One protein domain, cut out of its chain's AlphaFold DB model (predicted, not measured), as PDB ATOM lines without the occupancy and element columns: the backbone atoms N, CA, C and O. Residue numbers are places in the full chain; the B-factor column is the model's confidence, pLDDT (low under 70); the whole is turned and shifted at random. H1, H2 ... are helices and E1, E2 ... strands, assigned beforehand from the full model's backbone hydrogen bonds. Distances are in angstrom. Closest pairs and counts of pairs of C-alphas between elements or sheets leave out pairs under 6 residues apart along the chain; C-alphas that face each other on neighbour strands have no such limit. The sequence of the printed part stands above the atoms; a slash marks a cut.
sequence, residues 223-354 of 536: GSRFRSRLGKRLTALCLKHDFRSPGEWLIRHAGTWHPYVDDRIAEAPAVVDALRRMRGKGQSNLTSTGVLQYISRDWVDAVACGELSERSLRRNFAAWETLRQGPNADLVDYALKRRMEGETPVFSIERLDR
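What this domain is: This is residues 223 to 354 of the 536 residues of a protein of Bauldia litoralis (UniProt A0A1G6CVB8). A strongly twisted sheet of five strands makes the core, covered on one face by the long helix H5 and on the other by the shorter H4, in three layers. Past the sheet's edge strand E1 stands the long helix H1, with H2 beyond it at one end of the elongated outline; the link from H5 to E4 makes the other end. The 132 printed residues hold five named helices and five named strands in the order H1 H2 H3 H4 E1 E2 E3 H5 E4 E5, of mixed class, helices and strands. The sheet's order is E1 E2 E3 E5 E4, all antiparallel. The whole is compact, with a radius of gyration of the C-alphas of 15.8 A, and spans 53 by 32 by 29 A.

How they stand to each other: Start with H1, residues 223 to 241, which is on the sheet; its closest C-alphas to E1, residues 283 to 286, are Ala 236 and Leu 286, 6.4 A. Next, H2, residues 246 to 253, is close but not clearly touching H1, the closest C-alphas being Cys 238 and Glu 248, 7.5 A. H3, residues 263 to 267, is close but not clearly touching H4, residues 269 to 278, the closest C-alphas being Ile 265 and Val 271, 6.6 A. E1, E2, residues 291 to 295, and E3, residues 299 to 304, form a meander, each strand the antiparallel neighbour of the one before; look for N 285 and O 293 at 2.9 A, and N 294 and O 301 at 2.8 A. E3, H5, residues 307 to 324, and E4, residues 336 to 341, form a split strand-helix-strand unit, with E5, residues 344 to 350, between its strands in the sheet; its crossover is right-handed. Beside E5 find N 302 and O 347 at 2.7 A, and in the hairpin E4 and E5, N 339 and O 346 at 2.9 A. H4 runs along the strands over E3 and E5, at a height over the sheet of 8.8 A; its closest C-alphas to E4 are Ala 274 and Glu 341, 6.4 A. On the opposite face, H5 runs along the strands over E3, E5 and E4, at a height of 9.8 A; its closest C-alphas to E3 are Ala 304 and Glu 310, 4.8 A. In H1, H2, H4 and H5 every O i to N i+4 pair is within hydrogen-bond range; H3 has 0 of 1, and 2 of 2 O i to N i+3 pairs.

Where its parts are: Find C-alpha 223 at (100.013, 171.581, 238.389); from there H1 runs 25.6 A to C-alpha 241. H5 begins at C-alpha 307, (90.674, 175.373, 216.248), and is 25.6 A long. E5 runs 19.3 A to C-alpha 350 at (73.149, 190.773, 221.157).

The domain as a whole: The C-alphas farthest apart are those of Pro 246 and Pro 327, 54.5 A. The printed part has no cut; the link from H5 to E4, 11 residues, is long. Mean pLDDT of the printed part is 74.0, with residues 223 to 261, 263 to 281 and 288 under 70.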
ATOM      1  N   GLY A 223      99.443 170.539 239.244       41.16
ATOM      2  CA  GLY A 223     100.013 171.581 238.389       41.16
ATOM      3  C   GLY A 223      99.056 172.095 237.311       41.16
ATOM      4  O   GLY A 223      99.156 173.257 236.937       41.16
ATOM      5  N   SER A 224      98.107 171.282 236.831       45.56
ATOM      6  CA  SER A 224      97.220 171.657 235.717       45.56
ATOM      7  C   SER A 224      96.198 172.728 236.101       45.56
ATOM      8  O   SER A 224      95.994 173.651 235.326       45.56
ATOM      9  N   ARG A 225      95.615 172.678 237.309       49.44
ATOM     10  CA  ARG A 225      94.670 173.707 237.795       49.44
ATOM     11  C   ARG A 225      95.350 175.046 238.057       49.44
ATOM     12  O   ARG A 225      94.783 176.095 237.763       49.44
ATOM     13  N   PHE A 226      96.557 175.013 238.625       48.78
ATOM     14  CA  PHE A 226      97.339 176.228 238.831       48.78
ATOM     15  C   PHE A 226      97.794 176.801 237.487       48.78
ATOM     16  O   PHE A 226      97.600 177.986 237.252       48.78
ATOM     17  N   ARG A 227      98.290 175.960 236.568       52.62
ATOM     18  CA  ARG A 227      98.659 176.373 235.207       52.62
ATOM     19  C   ARG A 227      97.469 176.858 234.385       52.62
ATOM     20  O   ARG A 227      97.639 177.829 233.671       52.62
ATOM     21  N   SER A 228      96.278 176.271 234.505       57.38
ATOM     22  CA  SER A 228      95.107 176.722 233.743       57.38
ATOM     23  C   SER A 228      94.567 178.044 234.274       57.38
ATOM     24  O   SER A 228      94.285 178.935 233.485       57.38
ATOM     25  N   ARG A 229      94.486 178.236 235.600       62.09
ATOM     26  CA  ARG A 229      94.047 179.516 236.185       62.09
ATOM     27  C   ARG A 229      95.083 180.619 236.010       62.09
ATOM     28  O   ARG A 229      94.711 181.740 235.672       62.09
ATOM     29  N   LEU A 230      96.356 180.316 236.258       61.03
ATOM     30  CA  LEU A 230      97.448 181.264 236.070       61.03
ATOM     31  C   LEU A 230      97.627 181.571 234.585       61.03
ATOM     32  O   LEU A 230      97.693 182.737 234.241       61.03
ATOM     33  N   GLY A 231      97.605 180.561 233.717       63.97
ATOM     34  CA  GLY A 231      97.646 180.722 232.266       63.97
ATOM     35  C   GLY A 231      96.470 181.540 231.754       63.97
ATOM     36  O   GLY A 231      96.682 182.538 231.088       63.97
ATOM     37  N   LYS A 232      95.235 181.248 232.187       64.94
ATOM     38  CA  LYS A 232      94.053 182.065 231.865       64.94
ATOM     39  C   LYS A 232      94.233 183.527 232.274       64.94
ATOM     40  O   LYS A 232      93.952 184.421 231.484       64.94
ATOM     41  N   ARG A 233      94.689 183.775 233.507       66.25
ATOM     42  CA  ARG A 233      94.900 185.133 234.028       66.25
ATOM     43  C   ARG A 233      96.045 185.843 233.324       66.25
ATOM     44  O   ARG A 233      95.876 187.004 232.994       66.25
ATOM     45  N   LEU A 234      97.167 185.173 233.087       61.12
ATOM     46  CA  LEU A 234      98.326 185.730 232.396       61.12
ATOM     47  C   LEU A 234      98.007 185.998 230.930       61.12
ATOM     48  O   LEU A 234      98.246 187.106 230.485       61.12
ATOM     49  N   THR A 235      97.382 185.064 230.212       63.41
ATOM     50  CA  THR A 235      96.907 185.281 228.841       63.41
ATOM     51  C   THR A 235      95.923 186.449 228.793       63.41
ATOM     52  O   THR A 235      96.115 187.358 227.995       63.41
ATOM     53  N   ALA A 236      94.929 186.507 229.688       64.38
ATOM     54  CA  ALA A 236      94.003 187.641 229.759       64.38
ATOM     55  C   ALA A 236      94.711 188.967 230.093       64.38
ATOM     56  O   ALA A 236      94.374 190.000 229.526       64.38
ATOM     57  N   LEU A 237      95.700 188.951 230.991       66.38
ATOM     58  CA  LEU A 237      96.474 190.129 231.384       66.38
ATOM     59  C   LEU A 237      97.396 190.599 230.248       66.38
ATOM     60  O   LEU A 237      97.470 191.794 229.992       66.38
ATOM     61  N   CYS A 238      98.018 189.678 229.512       64.38
ATOM     62  CA  CYS A 238      98.793 189.963 228.305       64.38
ATOM     63  C   CYS A 238      97.922 190.563 227.206       64.38
ATOM     64  O   CYS A 238      98.248 191.627 226.685       64.38
ATOM     65  N   LEU A 239      96.761 189.956 226.938       60.88
ATOM     66  CA  LEU A 239      95.756 190.505 226.024       60.88
ATOM     67  C   LEU A 239      95.268 191.890 226.479       60.88
ATOM     68  O   LEU A 239      94.924 192.730 225.650       60.88
ATOM     69  N   LYS A 240      95.274 192.158 227.791       62.28
ATOM     70  CA  LYS A 240      94.841 193.428 228.376       62.28
ATOM     71  C   LYS A 240      95.918 194.517 228.399       62.28
ATOM     72  O   LYS A 240      95.522 195.674 228.484       62.28
ATOM     73  N   HIS A 241      97.218 194.215 228.344       60.12
ATOM     74  CA  HIS A 241      98.297 195.186 228.630       60.12
ATOM     75  C   HIS A 241      99.340 195.395 227.512       60.12
ATOM     76  O   HIS A 241     100.366 196.010 227.769       60.12
ATOM     77  N   ASP A 242      99.010 195.019 226.272       56.78
ATOM     78  CA  ASP A 242      99.812 195.247 225.053       56.78
ATOM     79  C   ASP A 242     101.084 194.369 224.941       56.78
ATOM     80  O   ASP A 242     101.950 194.320 225.818       56.78
ATOM     81  N   PHE A 243     101.174 193.626 223.834       57.78
ATOM     82  CA  PHE A 243     102.172 192.583 223.552       57.78
ATOM     83  C   PHE A 243     103.464 193.167 222.962       57.78
ATOM     84  O   PHE A 243     103.730 193.005 221.776       57.78
ATOM     85  N   ARG A 244     104.242 193.927 223.743       50.84
ATOM     86  CA  ARG A 244     105.560 194.416 223.275       50.84
ATOM     87  C   ARG A 244     106.686 194.355 224.312       50.84
ATOM     88  O   ARG A 244     107.743 194.940 224.100       50.84
ATOM     89  N   SER A 245     106.485 193.688 225.451       53.22
ATOM     90  CA  SER A 245     107.440 193.711 226.573       53.22
ATOM     91  C   SER A 245     108.095 192.343 226.834       53.22
ATOM     92  O   SER A 245     107.549 191.320 226.424       53.22
ATOM     93  N   PRO A 246     109.217 192.276 227.584       47.09
ATOM     94  CA  PRO A 246     109.879 191.027 227.995       47.09
ATOM     95  C   PRO A 246     108.961 189.963 228.636       47.09
ATOM     96  O   PRO A 246     109.307 188.780 228.661       47.09
ATOM     97  N   GLY A 247     107.776 190.353 229.125       52.72
ATOM     98  CA  GLY A 247     106.743 189.424 229.593       52.72
ATOM     99  C   GLY A 247     106.167 188.526 228.488       52.72
ATOM    100  O   GLY A 247     105.831 187.376 228.762       52.72
ATOM    101  N   GLU A 248     106.122 189.004 227.242       54.81
ATOM    102  CA  GLU A 248     105.730 188.233 226.057       54.81
ATOM    103  C   GLU A 248     106.698 187.076 225.806       54.81
ATOM    104  O   GLU A 248     106.277 185.931 225.640       54.81
ATOM    105  N   TRP A 249     108.004 187.347 225.886       53.69
ATOM    106  CA  TRP A 249     109.035 186.319 225.762       53.69
ATOM    107  C   TRP A 249     108.903 185.266 226.867       53.69
ATOM    108  O   TRP A 249     108.916 184.066 226.585       53.69
ATOM    109  N   LEU A 250     108.705 185.709 228.113       48.72
ATOM    110  CA  LEU A 250     108.613 184.825 229.272       48.72
ATOM    111  C   LEU A 250     107.388 183.899 229.198       48.72
ATOM    112  O   LEU A 250     107.493 182.713 229.495       48.72
ATOM    113  N   ILE A 251     106.235 184.423 228.776       54.50
ATOM    114  CA  ILE A 251     104.971 183.672 228.714       54.50
ATOM    115  C   ILE A 251     104.929 182.751 227.490       54.50
ATOM    116  O   ILE A 251     104.490 181.605 227.621       54.50
ATOM    117  N   ARG A 252     105.465 183.196 226.342       52.38
ATOM    118  CA  ARG A 252     105.602 182.379 225.122       52.38
ATOM    119  C   ARG A 252     106.499 181.160 225.360       52.38
ATOM    120  O   ARG A 252     106.169 180.067 224.916       52.38
ATOM    121  N   HIS A 253     107.574 181.307 226.137       52.28
ATOM    122  CA  HIS A 253     108.529 180.217 226.388       52.28
ATOM    123  C   HIS A 253     108.225 179.379 227.637       52.28
ATOM    124  O   HIS A 253     108.718 178.258 227.760       52.28
ATOM    125  N   ALA A 254     107.398 179.870 228.566       54.59
ATOM    126  CA  ALA A 254     107.025 179.111 229.760       54.59
ATOM    127  C   ALA A 254     105.969 178.017 229.497       54.59
ATOM    128  O   ALA A 254     105.690 177.218 230.397       54.59
ATOM    129  N   GLY A 255     105.371 177.958 228.296       54.41
ATOM    130  CA  GLY A 255     104.299 177.004 227.976       54.41
ATOM    131  C   GLY A 255     103.066 177.201 228.864       54.41
ATOM    132  O   GLY A 255     102.422 176.237 229.278       54.41
ATOM    133  N   THR A 256     102.801 178.455 229.240       59.47
ATOM    134  CA  THR A 256     101.726 178.853 230.160       59.47
ATOM    135  C   THR A 256     100.482 179.362 229.442       59.47
ATOM    136  O   THR A 256      99.603 179.915 230.101       59.47
ATOM    137  N   TRP A 257     100.389 179.194 228.120       60.78
ATOM    138  CA  TRP A 257      99.171 179.509 227.384       60.78
ATOM    139  C   TRP A 257      97.991 178.700 227.911       60.78
ATOM    140  O   TRP A 257      98.126 177.583 228.425       60.78
ATOM    141  N   HIS A 258      96.811 179.300 227.807       61.22
ATOM    142  CA  HIS A 258      95.582 178.566 228.023       61.22
ATOM    143  C   HIS A 258      95.536 177.385 227.033       61.22
ATOM    144  O   HIS A 258      95.773 177.607 225.853       61.22
ATOM    145  N   PRO A 259      95.220 176.150 227.459       62.53
ATOM    146  CA  PRO A 259      95.375 174.948 226.624       62.53
ATOM    147  C   PRO A 259      94.507 174.919 225.357       62.53
ATOM    148  O   PRO A 259      94.733 174.087 224.487       62.53
ATOM    149  N   TYR A 260      93.519 175.808 225.270       61.09
ATOM    150  CA  TYR A 260      92.637 175.975 224.110       61.09
ATOM    151  C   TYR A 260      92.974 177.211 223.265       61.09
ATOM    152  O   TYR A 260      92.215 177.561 222.367       61.09
ATOM    153  N   VAL A 261      94.060 177.909 223.599       66.12
ATOM    154  CA  VAL A 261      94.597 178.992 222.782       66.12
ATOM    155  C   VAL A 261      95.713 178.394 221.935       66.12
ATOM    156  O   VAL A 261      96.709 177.939 222.495       66.12
ATOM    157  N   ASP A 262      95.512 178.337 220.620       70.31
ATOM    158  CA  ASP A 262      96.535 177.870 219.682       70.31
ATOM    159  C   ASP A 262      97.707 178.869 219.692       70.31
ATOM    160  O   ASP A 262      97.497 180.089 219.749       70.31
ATOM    161  N   ASP A 263      98.937 178.354 219.614       61.22
ATOM    162  CA  ASP A 263     100.161 179.153 219.487       61.22
ATOM    163  C   ASP A 263     100.059 180.119 218.289       61.22
ATOM    164  O   ASP A 263     100.605 181.224 218.324       61.22
ATOM    165  N   ARG A 264      99.252 179.756 217.279       57.16
ATOM    166  CA  ARG A 264      98.940 180.579 216.104       57.16
ATOM    167  C   ARG A 264      98.287 181.931 216.405       57.16
ATOM    168  O   ARG A 264      98.447 182.834 215.592       57.16
ATOM    169  N   ILE A 265      97.624 182.155 217.549       59.53
ATOM    170  CA  ILE A 265      97.152 183.523 217.873       59.53
ATOM    171  C   ILE A 265      98.300 184.473 218.138       59.53
ATOM    172  O   ILE A 265      98.218 185.641 217.758       59.53
ATOM    173  N   ALA A 266      99.355 184.000 218.803       53.44
ATOM    174  CA  ALA A 266     100.520 184.838 219.061       53.44
ATOM    175  C   ALA A 266     101.165 185.315 217.745       53.44
ATOM    176  O   ALA A 266     101.891 186.303 217.736       53.44
ATOM    177  N   GLU A 267     100.864 184.627 216.643       52.88
ATOM    178  CA  GLU A 267     101.366 184.871 215.293       52.88
ATOM    179  C   GLU A 267     100.284 185.384 214.333       52.88
ATOM    180  O   GLU A 267     100.554 185.534 213.146       52.88
ATOM    181  N   ALA A 268      99.083 185.705 214.830       60.91
ATOM    182  CA  ALA A 268      97.991 186.265 214.043       60.91
ATOM    183  C   ALA A 268      97.809 187.760 214.371       60.91
ATOM    184  O   ALA A 268      96.937 188.111 215.177       60.91
ATOM    185  N   PRO A 269      98.588 188.667 213.739       62.84
ATOM    186  CA  PRO A 269      98.403 190.113 213.845       62.84
ATOM    187  C   PRO A 269      96.943 190.538 213.690       62.84
ATOM    188  O   PRO A 269      96.492 191.412 214.415       62.84
ATOM    189  N   ALA A 270      96.177 189.852 212.835       58.81
ATOM    190  CA  ALA A 270      94.751 190.095 212.630       58.81
ATOM    191  C   ALA A 270      93.902 189.908 213.900       58.81
ATOM    192  O   ALA A 270      93.021 190.724 214.161       58.81
ATOM    193  N   VAL A 271      94.185 188.893 214.727       64.12
ATOM    194  CA  VAL A 271      93.489 188.688 216.008       64.12
ATOM    195  C   VAL A 271      93.884 189.790 216.983       64.12
ATOM    196  O   VAL A 271      93.020 190.400 217.604       64.12
ATOM    197  N   VAL A 272      95.177 190.107 217.087       65.75
ATOM    198  CA  VAL A 272      95.668 191.191 217.953       65.75
ATOM    199  C   VAL A 272      95.087 192.546 217.537       65.75
ATOM    200  O   VAL A 272      94.675 193.325 218.395       65.75
ATOM    201  N   ASP A 273      94.985 192.824 216.242       67.75
ATOM    202  CA  ASP A 273      94.435 194.068 215.713       67.75
ATOM    203  C   ASP A 273      92.910 194.130 215.840       67.75
ATOM    204  O   ASP A 273      92.379 195.181 216.207       67.75
ATOM    205  N   ALA A 274      92.197 193.015 215.650       65.06
ATOM    206  CA  ALA A 274      90.777 192.919 215.985       65.06
ATOM    207  C   ALA A 274      90.555 193.226 217.475       65.06
ATOM    208  O   ALA A 274      89.709 194.052 217.825       65.06
ATOM    209  N   LEU A 275      91.392 192.671 218.358       63.91
ATOM    210  CA  LEU A 275      91.353 192.955 219.793       63.91
ATOM    211  C   LEU A 275      91.682 194.408 220.130       63.91
ATOM    212  O   LEU A 275      91.045 194.986 221.015       63.91
ATOM    213  N   ARG A 276      92.624 195.029 219.413       67.75
ATOM    214  CA  ARG A 276      92.937 196.458 219.554       67.75
ATOM    215  C   ARG A 276      91.763 197.337 219.146       67.75
ATOM    216  O   ARG A 276      91.395 198.219 219.919       67.75
ATOM    217  N   ARG A 277      91.145 197.076 217.988       67.12
ATOM    218  CA  ARG A 277      89.951 197.804 217.518       67.12
ATOM    219  C   ARG A 277      88.773 197.639 218.473       67.12
ATOM    220  O   ARG A 277      87.982 198.564 218.652       67.12
ATOM    221  N   MET A 278      88.667 196.476 219.109       64.31
ATOM    222  CA  MET A 278      87.607 196.195 220.066       64.31
ATOM    223  C   MET A 278      87.838 196.896 221.405       64.31
ATOM    224  O   MET A 278      86.871 197.391 221.954       64.31
ATOM    225  N   ARG A 279      89.076 197.059 221.894       63.22
ATOM    226  CA  ARG A 279      89.438 197.619 223.220       63.22
ATOM    227  C   ARG A 279      88.762 198.954 223.599       63.22
ATOM    228  O   ARG A 279      88.603 199.212 224.788       63.22
ATOM    229  N   GLY A 280      88.335 199.767 222.630       64.62
ATOM    230  CA  GLY A 280      87.657 201.053 222.860       64.62
ATOM    231  C   GLY A 280      86.154 201.002 223.193       64.62
ATOM    232  O   GLY A 280      85.559 202.053 223.393       64.62
ATOM    233  N   LYS A 281      85.512 199.828 223.235       59.31
ATOM    234  CA  LYS A 281      84.041 199.653 223.210       59.31
ATOM    235  C   LYS A 281      83.361 198.996 224.464       59.31
ATOM    236  O   LYS A 281      82.198 198.613 224.346       59.31
ATOM    237  N   GLY A 282      84.007 198.815 225.641       70.44
ATOM    238  CA  GLY A 282      83.563 197.823 226.666       70.44
ATOM    239  C   GLY A 282      84.602 196.860 227.318       70.44
ATOM    240  O   GLY A 282      85.817 197.041 227.215       70.44
ATOM    241  N   GLN A 283      84.105 195.847 228.053       78.88
ATOM    242  CA  GLN A 283      84.881 194.881 228.870       78.88
ATOM    243  C   GLN A 283      85.277 193.622 228.076       78.88
ATOM    244  O   GLN A 283      84.522 193.183 227.220       78.88
ATOM    245  N   SER A 284      86.409 192.978 228.389       80.56
ATOM    246  CA  SER A 284      86.823 191.711 227.755       80.56
ATOM    247  C   SER A 284      86.945 190.545 228.743       80.56
ATOM    248  O   SER A 284      87.294 190.732 229.911       80.56
ATOM    249  N   ASN A 285      86.666 189.326 228.273       81.56
ATOM    250  CA  ASN A 285      86.742 188.089 229.052       81.56
ATOM    251  C   ASN A 285      87.217 186.915 228.182       81.56
ATOM    252  O   ASN A 285      86.703 186.711 227.093       81.56
ATOM    253  N   LEU A 286      88.154 186.102 228.670       77.19
ATOM    254  CA  LEU A 286      88.544 184.850 228.010       77.19
ATOM    255  C   LEU A 286      87.769 183.691 228.650       77.19
ATOM    256  O   LEU A 286      87.827 183.501 229.869       77.19
ATOM    257  N   THR A 287      87.045 182.897 227.867       78.69
ATOM    258  CA  THR A 287      86.318 181.721 228.370       78.69
ATOM    259  C   THR A 287      87.274 180.563 228.679       78.69
ATOM    260  O   THR A 287      88.455 180.576 228.334       78.69
ATOM    261  N   SER A 288      86.775 179.535 229.370       67.31
ATOM    262  CA  SER A 288      87.500 178.270 229.577       67.31
ATOM    263  C   SER A 288      87.628 177.413 228.318       67.31
ATOM    264  O   SER A 288      88.375 176.444 228.343       67.31
ATOM    265  N   THR A 289      86.931 177.752 227.236       71.06
ATOM    266  CA  THR A 289      87.021 177.062 225.942       71.06
ATOM    267  C   THR A 289      87.964 177.769 224.973       71.06
ATOM    268  O   THR A 289      88.126 177.320 223.849       71.06
ATOM    269  N   GLY A 290      88.621 178.858 225.395       75.88
ATOM    270  CA  GLY A 290      89.471 179.646 224.503       75.88
ATOM    271  C   GLY A 290      88.652 180.482 223.519       75.88
ATOM    272  O   GLY A 290      89.006 180.566 222.351       75.88
ATOM    273  N   VAL A 291      87.542 181.067 223.967       84.44
ATOM    274  CA  VAL A 291      86.815 182.112 223.235       84.44
ATOM    275  C   VAL A 291      87.078 183.434 223.933       84.44
ATOM    276  O   VAL A 291      86.885 183.556 225.144       84.44
ATOM    277  N   LEU A 292      87.522 184.432 223.188       83.56
ATOM    278  CA  LEU A 292      87.695 185.778 223.698       83.56
ATOM    279  C   LEU A 292      86.422 186.572 223.439       83.56
ATOM    280  O   LEU A 292      86.037 186.804 222.299       83.56
ATOM    281  N   GLN A 293      85.759 186.940 224.525       87.31
ATOM    282  CA  GLN A 293      84.523 187.696 224.535       87.31
ATOM    283  C   GLN A 293      84.800 189.165 224.793       87.31
ATOM    284  O   GLN A 293      85.646 189.537 225.612       87.31
ATOM    285  N   TYR A 294      84.008 189.990 224.137       86.06
ATOM    286  CA  TYR A 294      84.025 191.419 224.278       86.06
ATOM    287  C   TYR A 294      82.616 191.945 224.459       86.06
ATOM    288  O   TYR A 294      81.766 191.779 223.595       86.06
ATOM    289  N   ILE A 295      82.379 192.573 225.597       85.44
ATOM    290  CA  ILE A 295      81.061 192.938 226.085       85.44
ATOM    291  C   ILE A 295      80.936 194.453 225.980       85.44
ATOM    292  O   ILE A 295      81.515 195.200 226.772       85.44
ATOM    293  N   SER A 296      80.178 194.886 224.981       87.62
ATOM    294  CA  SER A 296      79.741 196.269 224.809       87.62
ATOM    295  C   SER A 296      78.381 196.494 225.483       87.62
ATOM    296  O   SER A 296      77.859 195.620 226.184       87.62
ATOM    297  N   ARG A 297      77.794 197.682 225.292       86.50
ATOM    298  CA  ARG A 297      76.456 197.984 225.815       86.50
ATOM    299  C   ARG A 297      75.410 197.014 225.264       86.50
ATOM    300  O   ARG A 297      74.655 196.471 226.064       86.50
ATOM    301  N   ASP A 298      75.447 196.761 223.956       90.81
ATOM    302  CA  ASP A 298      74.366 196.085 223.224       90.81
ATOM    303  C   ASP A 298      74.784 194.746 222.600       90.81
ATOM    304  O   ASP A 298      73.930 193.990 222.148       90.81
ATOM    305  N   TRP A 299      76.083 194.434 222.574       91.62
ATOM    306  CA  TRP A 299      76.626 193.246 221.906       91.62
ATOM    307  C   TRP A 299      77.730 192.567 222.709       91.62
ATOM    308  O   TRP A 299      78.539 193.234 223.363       91.62
ATOM    309  N   VAL A 300      77.803 191.247 222.567       90.44
ATOM    310  CA  VAL A 300      78.919 190.387 222.947       90.44
ATOM    311  C   VAL A 300      79.582 189.854 221.676       90.44
ATOM    312  O   VAL A 300      79.045 188.973 221.010       90.44
ATOM    313  N   ASP A 301      80.757 190.381 221.342       90.38
ATOM    314  CA  ASP A 301      81.586 189.868 220.249       90.38
ATOM    315  C   ASP A 301      82.464 188.719 220.761       90.38
ATOM    316  O   ASP A 301      83.174 188.864 221.755       90.38
ATOM    317  N   ALA A 302      82.433 187.582 220.078       90.75
ATOM    318  CA  ALA A 302      83.183 186.376 220.390       90.75
ATOM    319  C   ALA A 302      84.177 186.061 219.267       90.75
ATOM    320  O   ALA A 302      83.807 185.938 218.096       90.75
ATOM    321  N   VAL A 303      85.444 185.902 219.645       89.00
ATOM    322  CA  VAL A 303      86.549 185.561 218.747       89.00
ATOM    323  C   VAL A 303      87.155 184.240 219.200       89.00
ATOM    324  O   VAL A 303      87.517 184.079 220.369       89.00
ATOM    325  N   ALA A 304      87.254 183.279 218.286       88.69
ATOM    326  CA  ALA A 304      87.892 182.005 218.573       88.69
ATOM    327  C   ALA A 304      89.393 182.187 218.786       88.69
ATOM    328  O   ALA A 304      90.063 182.865 218.009       88.69
ATOM    329  N   CYS A 305      89.916 181.548 219.830       82.38
ATOM    330  CA  CYS A 305      91.341 181.507 220.111       82.38
ATOM    331  C   CYS A 305      92.034 180.180 219.740       82.38
ATOM    332  O   CYS A 305      93.193 179.939 220.055       82.38
ATOM    333  N   GLY A 306      91.357 179.280 219.059       81.69
ATOM    334  CA  GLY A 306      91.974 178.048 218.604       81.69
ATOM    335  C   GLY A 306      91.001 177.262 217.760       81.69
ATOM    336  O   GLY A 306      89.817 177.589 217.695       81.69
ATOM    337  N   GLU A 307      91.491 176.195 217.142       78.88
ATOM    338  CA  GLU A 307      90.674 175.373 216.248       78.88
ATOM    339  C   GLU A 307      89.419 174.828 216.952       78.88
ATOM    340  O   GLU A 307      88.327 174.817 216.382       78.88
ATOM    341  N   LEU A 308      89.548 174.425 218.223       73.38
ATOM    342  CA  LEU A 308      88.420 173.890 218.982       73.38
ATOM    343  C   LEU A 308      87.338 174.949 219.231       73.38
ATOM    344  O   LEU A 308      86.157 174.675 219.010       73.38
ATOM    345  N   SER A 309      87.722 176.151 219.673       81.06
ATOM    346  CA  SER A 309      86.762 177.235 219.900       81.06
ATOM    347  C   SER A 309      86.177 177.766 218.600       81.06
ATOM    348  O   SER A 309      85.006 178.127 218.571       81.06
ATOM    349  N   GLU A 310      86.939 177.758 217.509       85.88
ATOM    350  CA  GLU A 310      86.429 178.132 216.193       85.88
ATOM    351  C   GLU A 310      85.369 177.146 215.712       85.88
ATOM    352  O   GLU A 310      84.281 177.552 215.295       85.88
ATOM    353  N   ARG A 311      85.651 175.844 215.813       81.88
ATOM    354  CA  ARG A 311      84.695 174.794 215.459       81.88
ATOM    355  C   ARG A 311      83.422 174.893 216.302       81.88
ATOM    356  O   ARG A 311      82.334 174.764 215.747       81.88
ATOM    357  N   SER A 312      83.554 175.142 217.605       81.19
ATOM    358  CA  SER A 312      82.420 175.344 218.518       81.19
ATOM    359  C   SER A 312      81.580 176.567 218.116       81.19
ATOM    360  O   SER A 312      80.387 176.422 217.864       81.19
ATOM    361  N   LEU A 313      82.190 177.744 217.910       86.00
ATOM    362  CA  LEU A 313      81.459 178.950 217.492       86.00
ATOM    363  C   LEU A 313      80.760 178.784 216.135       86.00
ATOM    364  O   LEU A 313      79.620 179.217 215.976       86.00
ATOM    365  N   ARG A 314      81.405 178.123 215.165       88.31
ATOM    366  CA  ARG A 314      80.796 177.829 213.857       88.31
ATOM    367  C   ARG A 314      79.583 176.910 213.983       88.31
ATOM    368  O   ARG A 314      78.575 177.166 213.331       88.31
ATOM    369  N   ARG A 315      79.669 175.867 214.816       84.06
ATOM    370  CA  ARG A 315      78.538 174.964 215.083       84.06
ATOM    371  C   ARG A 315      77.394 175.688 215.778       84.06
ATOM    372  O   ARG A 315      76.261 175.548 215.340       84.06
ATOM    373  N   ASN A 316      77.701 176.500 216.788       85.25
ATOM    374  CA  ASN A 316      76.716 177.317 217.494       85.25
ATOM    375  C   ASN A 316      75.967 178.246 216.527       85.25
ATOM    376  O   ASN A 316      74.742 178.288 216.522       85.25
ATOM    377  N   PHE A 317      76.702 178.926 215.643       92.31
ATOM    378  CA  PHE A 317      76.112 179.792 214.624       92.31
ATOM    379  C   PHE A 317      75.197 179.032 213.655       92.31
ATOM    380  O   PHE A 317      74.067 179.453 213.435       92.31
ATOM    381  N   ALA A 318      75.641 177.886 213.130       87.00
ATOM    382  CA  ALA A 318      74.832 177.074 212.220       87.00
ATOM    383  C   ALA A 318      73.564 176.511 212.894       87.00
ATOM    384  O   ALA A 318      72.486 176.492 212.296       87.00
ATOM    385  N   ALA A 319      73.676 176.072 214.151       82.69
ATOM    386  CA  ALA A 319      72.540 175.596 214.931       82.69
ATOM    387  C   ALA A 319      71.540 176.722 215.224       82.69
ATOM    388  O   ALA A 319      70.333 176.516 215.102       82.69
ATOM    389  N   TRP A 320      72.032 177.925 215.537       91.31
ATOM    390  CA  TRP A 320      71.196 179.114 215.672       91.31
ATOM    391  C   TRP A 320      70.429 179.416 214.380       91.31
ATOM    392  O   TRP A 320      69.212 179.551 214.435       91.31
ATOM    393  N   GLU A 321      71.101 179.461 213.220       91.19
ATOM    394  CA  GLU A 321      70.446 179.714 211.924       91.19
ATOM    395  C   GLU A 321      69.345 178.686 211.638       91.19
ATOM    396  O   GLU A 321      68.243 179.043 211.223       91.19
ATOM    397  N   THR A 322      69.632 177.419 211.934       84.69
ATOM    398  CA  THR A 322      68.702 176.302 211.746       84.69
ATOM    399  C   THR A 322      67.468 176.429 212.643       84.69
ATOM    400  O   THR A 322      66.341 176.290 212.173       84.69
ATOM    401  N   LEU A 323      67.654 176.708 213.938       81.44
ATOM    402  CA  LEU A 323      66.547 176.866 214.890       81.44
ATOM    403  C   LEU A 323      65.724 178.125 214.601       81.44
ATOM    404  O   LEU A 323      64.501 178.088 214.705       81.44
ATOM    405  N   ARG A 324      66.379 179.212 214.175       90.75
ATOM    406  CA  ARG A 324      65.752 180.501 213.848       90.75
ATOM    407  C   ARG A 324      64.770 180.406 212.677       90.75
ATOM    408  O   ARG A 324      63.857 181.221 212.600       90.75
ATOM    409  N   GLN A 325      64.961 179.439 211.780       89.06
ATOM    410  CA  GLN A 325      64.088 179.178 210.627       89.06
ATOM    411  C   GLN A 325      63.020 178.109 210.906       89.06
ATOM    412  O   GLN A 325      62.146 177.883 210.072       89.06
ATOM    413  N   GLY A 326      63.104 177.427 212.050       84.12
ATOM    414  CA  GLY A 326      62.248 176.300 212.396       84.12
ATOM    415  C   GLY A 326      61.098 176.654 213.347       84.12
ATOM    416  O   GLY A 326      60.917 177.810 213.729       84.12
ATOM    417  N   PRO A 327      60.345 175.637 213.803       77.56
ATOM    418  CA  PRO A 327      59.258 175.809 214.771       77.56
ATOM    419  C   PRO A 327      59.731 176.284 216.158       77.56
ATOM    420  O   PRO A 327      58.914 176.727 216.952       77.56
ATOM    421  N   ASN A 328      61.041 176.224 216.428       79.31
ATOM    422  CA  ASN A 328      61.680 176.608 217.692       79.31
ATOM    423  C   ASN A 328      62.360 177.994 217.620       79.31
ATOM    424  O   ASN A 328      63.315 178.266 218.353       79.31
ATOM    425  N   ALA A 329      61.942 178.859 216.688       86.44
ATOM    426  CA  ALA A 329      62.567 180.165 216.457       86.44
ATOM    427  C   ALA A 329      62.464 181.122 217.659       86.44
ATOM    428  O   ALA A 329      63.273 182.046 217.791       86.44
ATOM    429  N   ASP A 330      61.478 180.899 218.526       85.31
ATOM    430  CA  ASP A 330      61.250 181.607 219.783       85.31
ATOM    431  C   ASP A 330      62.329 181.301 220.835       85.31
ATOM    432  O   ASP A 330      62.763 182.205 221.548       85.31
ATOM    433  N   LEU A 331      62.837 180.064 220.874       83.44
ATOM    434  CA  LEU A 331      63.917 179.654 221.780       83.44
ATOM    435  C   LEU A 331      65.258 180.295 221.438       83.44
ATOM    436  O   LEU A 331      66.147 180.348 222.281       83.44
ATOM    437  N   VAL A 332      65.416 180.795 220.217       89.56
ATOM    438  CA  VAL A 332      66.627 181.482 219.759       89.56
ATOM    439  C   VAL A 332      66.322 182.900 219.291       89.56
ATOM    440  O   VAL A 332      66.951 183.415 218.363       89.56
ATOM    441  N   ASP A 333      65.345 183.543 219.942       93.75
ATOM    442  CA  ASP A 333      64.886 184.891 219.609       93.75
ATOM    443  C   ASP A 333      65.860 185.991 220.030       93.75
ATOM    444  O   ASP A 333      65.555 186.853 220.845       93.75
ATOM    445  N   TYR A 334      67.063 185.953 219.475       94.94
ATOM    446  CA  TYR A 334      68.098 186.948 219.678       94.94
ATOM    447  C   TYR A 334      68.886 187.160 218.393       94.94
ATOM    448  O   TYR A 334      68.952 186.284 217.530       94.94
ATOM    449  N   ALA A 335      69.495 188.333 218.243       95.62
ATOM    450  CA  ALA A 335      70.353 188.598 217.102       95.62
ATOM    451  C   ALA A 335      71.730 187.944 217.289       95.62
ATOM    452  O   ALA A 335      72.473 188.284 218.210       95.62
ATOM    453  N   LEU A 336      72.096 187.053 216.368       95.12
ATOM    454  CA  LEU A 336      73.449 186.529 216.222       95.12
ATOM    455  C   LEU A 336      73.947 186.822 214.805       95.12
ATOM    456  O   LEU A 336      73.258 186.577 213.820       95.12
ATOM    457  N   LYS A 337      75.148 187.389 214.695       95.88
ATOM    458  CA  LYS A 337      75.770 187.755 213.418       95.88
ATOM    459  C   LYS A 337      77.158 187.157 213.328       95.88
ATOM    460  O   LYS A 337      77.891 187.140 214.311       95.88
ATOM    461  N   ARG A 338      77.556 186.748 212.129       95.69
ATOM    462  CA  ARG A 338      78.940 186.402 211.812       95.69
ATOM    463  C   ARG A 338      79.496 187.458 210.863       95.69
ATOM    464  O   ARG A 338      78.903 187.717 209.821       95.69
ATOM    465  N   ARG A 339      80.626 188.065 211.220       93.25
ATOM    466  CA  ARG A 339      81.357 189.018 210.370       93.25
ATOM    467  C   ARG A 339      82.826 188.628 210.267       93.25
ATOM    468  O   ARG A 339      83.322 187.880 211.105       93.25
ATOM    469  N   MET A 340      83.515 189.138 209.256       90.12
ATOM    470  CA  MET A 340      84.959 188.958 209.099       90.12
ATOM    471  C   MET A 340      85.681 190.243 209.508       90.12
ATOM    472  O   MET A 340      85.329 191.326 209.046       90.12
ATOM    473  N   GLU A 341      86.683 190.127 210.373       82.62
ATOM    474  CA  GLU A 341      87.610 191.202 210.737       82.62
ATOM    475  C   GLU A 341      88.992 190.831 210.191       82.62
ATOM    476  O   GLU A 341      89.756 190.099 210.822       82.62
ATOM    477  N   GLY A 342      89.287 191.277 208.966       84.00
ATOM    478  CA  GLY A 342      90.375 190.690 208.180       84.00
ATOM    479  C   GLY A 342      90.058 189.225 207.867       84.00
ATOM    480  O   GLY A 342      88.978 188.918 207.372       84.00
ATOM    481  N   GLU A 343      90.967 188.316 208.209       82.88
ATOM    482  CA  GLU A 343      90.777 186.868 208.027       82.88
ATOM    483  C   GLU A 343      90.101 186.185 209.228       82.88
ATOM    484  O   GLU A 343      89.790 184.997 209.183       82.88
ATOM    485  N   THR A 344      89.855 186.917 210.319       83.06
ATOM    486  CA  THR A 344      89.328 186.333 211.558       83.06
ATOM    487  C   THR A 344      87.800 186.443 211.616       83.06
ATOM    488  O   THR A 344      87.269 187.556 211.555       83.06
ATOM    489  N   PRO A 345      87.062 185.327 211.775       90.19
ATOM    490  CA  PRO A 345      85.623 185.377 211.989       90.19
ATOM    491  C   PRO A 345      85.298 185.879 213.401       90.19
ATOM    492  O   PRO A 345      85.821 185.375 214.397       90.19
ATOM    493  N   VAL A 346      84.384 186.843 213.484       91.31
ATOM    494  CA  VAL A 346      83.836 187.377 214.734       91.31
ATOM    495  C   VAL A 346      82.345 187.081 214.792       91.31
ATOM    496  O   VAL A 346      81.604 187.378 213.852       91.31
ATOM    497  N   PHE A 347      81.912 186.494 215.905       93.62
ATOM    498  CA  PHE A 347      80.520 186.133 216.159       93.62
ATOM    499  C   PHE A 347      79.925 187.107 217.173       93.62
ATOM    500  O   PHE A 347      80.378 187.171 218.309       93.62
ATOM    501  N   SER A 348      78.926 187.878 216.769       93.62
ATOM    502  CA  SER A 348      78.311 188.929 217.577       93.62
ATOM    503  C   SER A 348      76.940 188.503 218.028       93.62
ATOM    504  O   SER A 348      76.041 188.368 217.202       93.62
ATOM    505  N   ILE A 349      76.777 188.325 219.329       94.00
ATOM    506  CA  ILE A 349      75.499 188.010 219.958       94.00
ATOM    507  C   ILE A 349      74.984 189.305 220.577       94.00
ATOM    508  O   ILE A 349      75.767 190.026 221.197       94.00
ATOM    509  N   GLU A 350      73.712 189.652 220.400       94.31
ATOM    510  CA  GLU A 350      73.149 190.773 221.157       94.31
ATOM    511  C   GLU A 350      73.309 190.524 222.660       94.31
ATOM    512  O   GLU A 350      73.439 189.391 223.123       94.31
ATOM    513  N   ARG A 351      73.359 191.584 223.456       91.31
ATOM    514  CA  ARG A 351      73.510 191.412 224.893       91.31
ATOM    515  C   ARG A 351      72.233 190.807 225.471       91.31
ATOM    516  O   ARG A 351      71.155 191.377 225.341       91.31
ATOM    517  N   LEU A 352      72.403 189.676 226.146       92.25
ATOM    518  CA  LEU A 352      71.335 188.950 226.817       92.25
ATOM    519  C   LEU A 352      71.505 189.043 228.334       92.25
ATOM    520  O   LEU A 352      72.629 189.045 228.852       92.25
ATOM    521  N   ASP A 353      70.387 189.099 229.044       87.25
ATOM    522  CA  ASP A 353      70.352 189.197 230.497       87.25
ATOM    523  C   ASP A 353      70.334 187.816 231.145       87.25
ATOM    524  O   ASP A 353      69.708 186.874 230.661       87.25
ATOM    525  N   ARG A 354      71.019 187.673 232.280       85.94
ATOM    526  CA  ARG A 354      71.024 186.404 233.011       85.94
ATOM    527  C   ARG A 354      69.660 186.130 233.622       85.94
ATOM    528  O   ARG A 354      69.067 187.007 234.244       85.94
TER     529      ARG A 354